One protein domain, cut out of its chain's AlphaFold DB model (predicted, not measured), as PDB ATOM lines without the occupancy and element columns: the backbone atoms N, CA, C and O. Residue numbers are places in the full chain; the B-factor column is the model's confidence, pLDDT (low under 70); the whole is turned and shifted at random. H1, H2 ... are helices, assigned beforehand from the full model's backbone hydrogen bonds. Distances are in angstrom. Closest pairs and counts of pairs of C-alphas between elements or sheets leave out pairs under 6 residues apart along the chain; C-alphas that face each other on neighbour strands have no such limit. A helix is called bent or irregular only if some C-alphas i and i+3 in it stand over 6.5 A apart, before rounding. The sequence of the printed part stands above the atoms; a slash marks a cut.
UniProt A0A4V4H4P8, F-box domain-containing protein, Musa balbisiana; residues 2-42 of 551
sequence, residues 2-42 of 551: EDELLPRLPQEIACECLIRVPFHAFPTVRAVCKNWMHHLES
ATOM      1  N   GLU A   2     118.670  97.366 150.965       50.59
ATOM      2  CA  GLU A   2     117.485  97.267 151.845       50.59
ATOM      3  C   GLU A   2     117.280  95.910 152.549       50.59
ATOM      4  O   GLU A   2     116.359  95.801 153.349       50.59
ATOM      5  N   ASP A   3     118.161  94.919 152.364       63.81
ATOM      6  CA  ASP A   3     118.007  93.580 152.976       63.81
ATOM      7  C   ASP A   3     119.108  93.195 153.985       63.81
ATOM      8  O   ASP A   3     119.160  92.053 154.445       63.81
ATOM      9  N   GLU A   4     119.988  94.127 154.373       75.19
ATOM     10  CA  GLU A   4     121.017  93.840 155.383       75.19
ATOM     11  C   GLU A   4     120.383  93.660 156.771       75.19
ATOM     12  O   GLU A   4     119.721  94.560 157.298       75.19
ATOM     13  N   LEU A   5     120.594  92.490 157.385       81.44
ATOM     14  CA  LEU A   5     120.158  92.231 158.760       81.44
ATOM     15  C   LEU A   5     120.951  93.088 159.751       81.44
ATOM     16  O   LEU A   5     120.366  93.779 160.577       81.44
ATOM     17  N   LEU A   6     122.278  93.072 159.675       82.88
ATOM     18  CA  LEU A   6     123.145  93.879 160.530       82.88
ATOM     19  C   LEU A   6     124.014  94.776 159.643       82.88
ATOM     20  O   LEU A   6     124.787  94.238 158.850       82.88
ATOM     21  N   PRO A   7     123.922  96.114 159.772       82.69
ATOM     22  CA  PRO A   7     124.669  97.022 158.912       82.69
ATOM     23  C   PRO A   7     126.168  96.729 158.960       82.69
ATOM     24  O   PRO A   7     126.749  96.658 160.050       82.69
ATOM     25  N   ARG A   8     126.800  96.642 157.784       85.50
ATOM     26  CA  ARG A   8     128.247  96.379 157.618       85.50
ATOM     27  C   ARG A   8     128.706  94.964 157.996       85.50
ATOM     28  O   ARG A   8     129.912  94.729 158.048       85.50
ATOM     29  N   LEU A   9     127.790  94.030 158.252       86.12
ATOM     30  CA  LEU A   9     128.113  92.607 158.374       86.12
ATOM     31  C   LEU A   9     127.596  91.843 157.149       86.12
ATOM     32  O   LEU A   9     126.482  92.115 156.699       86.12
ATOM     33  N   PRO A  10     128.354  90.852 156.637       90.38
ATOM     34  CA  PRO A  10     127.818  89.909 155.664       90.38
ATOM     35  C   PRO A  10     126.557  89.233 156.207       90.38
ATOM     36  O   PRO A  10     126.465  88.938 157.406       90.38
ATOM     37  N   GLN A  11     125.597  88.965 155.324       86.25
ATOM     38  CA  GLN A  11     124.290  88.429 155.699       86.25
ATOM     39  C   GLN A  11     124.410  87.099 156.452       86.25
ATOM     40  O   GLN A  11     123.669  86.856 157.405       86.25
ATOM     41  N   GLU A  12     125.370  86.257 156.074       86.75
ATOM     42  CA  GLU A  12     125.635  84.965 156.706       86.75
ATOM     43  C   GLU A  12     126.089  85.146 158.158       86.75
ATOM     44  O   GLU A  12     125.576  84.483 159.057       86.75
ATOM     45  N   ILE A  13     126.989  86.102 158.407       88.38
ATOM     46  CA  ILE A  13     127.468  86.420 159.759       88.38
ATOM     47  C   ILE A  13     126.335  87.011 160.593       88.38
ATOM     48  O   ILE A  13     126.174  86.654 161.760       88.38
ATOM     49  N   ALA A  14     125.506  87.866 159.992       88.88
ATOM     50  CA  ALA A  14     124.348  88.424 160.671       88.88
ATOM     51  C   ALA A  14     123.339  87.336 161.080       88.88
ATOM     52  O   ALA A  14     122.847  87.345 162.212       88.88
ATOM     53  N   CYS A  15     123.085  86.359 160.201       87.38
ATOM     54  CA  CYS A  15     122.269  85.186 160.513       87.38
ATOM     55  C   CYS A  15     122.889  84.377 161.657       87.38
ATOM     56  O   CYS A  15     122.201  84.092 162.635       87.38
ATOM     57  N   GLU A  16     124.190  84.072 161.590       86.62
ATOM     58  CA  GLU A  16     124.919  83.352 162.642       86.62
ATOM     59  C   GLU A  16     124.824  84.066 164.008       86.62
ATOM     60  O   GLU A  16     124.616  83.428 165.047       86.62
ATOM     61  N   CYS A  17     124.901  85.397 164.038       88.44
ATOM     62  CA  CYS A  17     124.682  86.168 165.261       88.44
ATOM     63  C   CYS A  17     123.249  86.001 165.788       88.44
ATOM     64  O   CYS A  17     123.053  85.680 166.964       88.44
ATOM     65  N   LEU A  18     122.239  86.175 164.928       87.44
ATOM     66  CA  LEU A  18     120.832  86.107 165.327       87.44
ATOM     67  C   LEU A  18     120.417  84.701 165.789       87.44
ATOM     68  O   LEU A  18     119.682  84.573 166.772       87.44
ATOM     69  N   ILE A  19     120.911  83.631 165.155       87.19
ATOM     70  CA  ILE A  19     120.593  82.253 165.568       87.19
ATOM     71  C   ILE A  19     121.192  81.888 166.933       87.19
ATOM     72  O   ILE A  19     120.738  80.920 167.532       87.19
ATOM     73  N   ARG A  20     122.161  82.650 167.458       86.06
ATOM     74  CA  ARG A  20     122.747  82.451 168.800       86.06
ATOM     75  C   ARG A  20     122.062  83.254 169.897       86.06
ATOM     76  O   ARG A  20     122.306  82.992 171.073       86.06
ATOM     77  N   VAL A  21     121.183  84.193 169.545       79.62
ATOM     78  CA  VAL A  21     120.414  84.962 170.528       79.62
ATOM     79  C   VAL A  21     119.622  83.990 171.419       79.62
ATOM     80  O   VAL A  21     118.983  83.069 170.903       79.62
ATOM     81  N   PRO A  22     119.642  84.137 172.752       71.06
ATOM     82  CA  PRO A  22     118.831  83.303 173.624       71.06
ATOM     83  C   PRO A  22     117.355  83.681 173.492       71.06
ATOM     84  O   PRO A  22     117.004  84.842 173.284       71.06
ATOM     85  N   PHE A  23     116.452  82.721 173.656       68.44
ATOM     86  CA  PHE A  23     115.052  82.960 173.333       68.44
ATOM     87  C   PHE A  23     114.369  84.029 174.177       68.44
ATOM     88  O   PHE A  23     113.516  84.760 173.683       68.44
ATOM     89  N   HIS A  24     114.746  84.143 175.451       65.25
ATOM     90  CA  HIS A  24     114.179  85.168 176.325       65.25
ATOM     91  C   HIS A  24     114.436  86.590 175.793       65.25
ATOM     92  O   HIS A  24     113.686  87.501 176.124       65.25
ATOM     93  N   ALA A  25     115.460  86.776 174.949       75.94
ATOM     94  CA  ALA A  25     115.770  88.038 174.292       75.94
ATOM     95  C   ALA A  25     115.041  88.215 172.945       75.94
ATOM     96  O   ALA A  25     115.113  89.291 172.358       75.94
ATOM     97  N   PHE A  26     114.308  87.212 172.442       77.00
ATOM     98  CA  PHE A  26     113.583  87.319 171.171       77.00
ATOM     99  C   PHE A  26     112.524  88.419 171.171       77.00
ATOM    100  O   PHE A  26     112.442  89.097 170.154       77.00
ATOM    101  N   PRO A  27     111.730  88.660 172.234       74.88
ATOM    102  CA  PRO A  27     110.825  89.808 172.254       74.88
ATOM    103  C   PRO A  27     111.564  91.130 172.002       74.88
ATOM    104  O   PRO A  27     111.110  91.937 171.196       74.88
ATOM    105  N   THR A  28     112.743  91.302 172.607       83.69
ATOM    106  CA  THR A  28     113.604  92.476 172.413       83.69
ATOM    107  C   THR A  28     114.160  92.541 170.993       83.69
ATOM    108  O   THR A  28     114.027  93.564 170.334       83.69
ATOM    109  N   VAL A  29     114.727  91.444 170.481       85.12
ATOM    110  CA  VAL A  29     115.299  91.367 169.123       85.12
ATOM    111  C   VAL A  29     114.225  91.571 168.049       85.12
ATOM    112  O   VAL A  29     114.450  92.288 167.078       85.12
ATOM    113  N   ARG A  30     113.017  91.032 168.245       83.62
ATOM    114  CA  ARG A  30     111.857  91.266 167.368       83.62
ATOM    115  C   ARG A  30     111.420  92.727 167.350       83.62
ATOM    116  O   ARG A  30     110.895  93.175 166.338       83.62
ATOM    117  N   ALA A  31     111.605  93.453 168.451       87.69
ATOM    118  CA  ALA A  31     111.222  94.857 168.554       87.69
ATOM    119  C   ALA A  31     112.224  95.815 167.881       87.69
ATOM    120  O   ALA A  31     111.883  96.977 167.683       87.69
ATOM    121  N   VAL A  32     113.425  95.349 167.505       91.19
ATOM    122  CA  VAL A  32     114.464  96.193 166.886       91.19
ATOM    123  C   VAL A  32     114.024  96.710 165.517       91.19
ATOM    124  O   VAL A  32     114.058  97.913 165.271       91.19
ATOM    125  N   CYS A  33     113.607  95.820 164.611       88.38
ATOM    126  CA  CYS A  33     113.092  96.209 163.300       88.38
ATOM    127  C   CYS A  33     112.221  95.109 162.670       88.38
ATOM    128  O   CYS A  33     112.282  93.935 163.046       88.38
ATOM    129  N   LYS A  34     111.432  95.485 161.652       86.94
ATOM    130  CA  LYS A  34     110.567  94.549 160.912       86.94
ATOM    131  C   LYS A  34     111.359  93.429 160.231       86.94
ATOM    132  O   LYS A  34     110.861  92.309 160.177       86.94
ATOM    133  N   ASN A  35     112.572  93.716 159.751       88.31
ATOM    134  CA  ASN A  35     113.410  92.722 159.079       88.31
ATOM    135  C   ASN A  35     113.851  91.616 160.055       88.31
ATOM    136  O   ASN A  35     113.691  90.434 159.774       88.31
ATOM    137  N   TRP A  36     114.292  91.983 161.263       89.00
ATOM    138  CA  TRP A  36     114.651  91.011 162.305       89.00
ATOM    139  C   TRP A  36     113.444  90.221 162.773       89.00
ATOM    140  O   TRP A  36     113.524  89.005 162.905       89.00
ATOM    141  N   MET A  37     112.312  90.893 162.985       83.88
ATOM    142  CA  MET A  37     111.064  90.214 163.306       83.88
ATOM    143  C   MET A  37     110.718  89.163 162.243       83.88
ATOM    144  O   MET A  37     110.464  88.016 162.598       83.88
ATOM    145  N   HIS A  38     110.759  89.531 160.959       83.50
ATOM    146  CA  HIS A  38     110.469  88.620 159.855       83.50
ATOM    147  C   HIS A  38     111.479  87.468 159.779       83.50
ATOM    148  O   HIS A  38     111.085  86.319 159.598       83.50
ATOM    149  N   HIS A  39     112.768  87.750 159.988       85.06
ATOM    150  CA  HIS A  39     113.810  86.729 160.015       85.06
ATOM    151  C   HIS A  39     113.607  85.738 161.168       85.06
ATOM    152  O   HIS A  39     113.625  84.536 160.938       85.06
ATOM    153  N   LEU A  40     113.325  86.214 162.385       80.06
ATOM    154  CA  LEU A  40     113.058  85.362 163.553       80.06
ATOM    155  C   LEU A  40     111.776  84.522 163.410       80.06
ATOM    156  O   LEU A  40     111.648  83.503 164.084       80.06
ATOM    157  N   GLU A  41     110.828  84.950 162.573       77.38
ATOM    158  CA  GLU A  41     109.602  84.206 162.245       77.38
ATOM    159  C   GLU A  41     109.734  83.341 160.980       77.38
ATOM    160  O   GLU A  41     108.814  82.591 160.641       77.38
ATOM    161  N   SER A  42     110.870  83.424 160.283       78.06
ATOM    162  CA  SER A  42     111.124  82.677 159.057       78.06
ATOM    163  C   SER A  42     111.424  81.204 159.355       78.06
ATOM    164  O   SER A  42     112.252  80.899 160.221       78.06
TER     165      SER A  42
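AT A GLANCE: This is residues 2 to 42 of the 551 residues of the protein "F-box domain-containing protein" of Musa balbisiana (UniProt A0A4V4H4P8). Three short helices form a small, loosely joined cluster: H2 and H3 are side by side as a helical hairpin, and H1 is set off from it across a gap, near H3 but touching neither helix. A stretch with no named element, residues 2 to 10, leads into H1. The printed part has 41 residues, with three named helices in the order H1, H2, H3 and no named strand, and the class is all helix. The whole is compact, with a radius of gyration of the C-alphas of 9.6 A, and its C-alphas span 25 by 19 by 16 A.

IN THESE COORDINATES: The printed part begins at Glu 2, with its C-alpha at (117.485, 97.267, 151.845). H1, residues 11 to 20, begins at C-alpha 11 at (124.290, 88.429, 155.699) and is 14.5 A long from first to last C-alpha. H2, residues 23 to 32, is 14.7 A long and irregular: C-alphas 24 and 27 are 7.0 A apart. H3, residues 34 to 41, is 10.5 A long and ends at C-alpha 41 at (109.602, 84.206, 162.245).

HOW THE PARTS SIT: H1 and H2 are apart, though a tight link of 2 residues joins them. H1 and H3 are near each other, with 8 pairs of C-alphas within 10 A but no pair within 8 A. H2 and H3 form a helical hairpin over a tight link of 1 residue. They touch, and their closest C-alphas, those of Arg 30 and Met 37, are 4.3 A apart. Their lines stand at a shallow tilt of 26 degrees, opposite ways. In H3 every O i to N i+4 pair is within hydrogen-bond range; in H1 5 of 6 are, and in H2 4 of 6.

THE WHOLE: The two C-alphas farthest apart, those of Glu 2 and His 24, are 27.5 A apart. The printed part has no cut, and neither link between helices is long. The mean pLDDT of the printed part is 81.9; residues 2 to 3 and 23 to 24 are under 70.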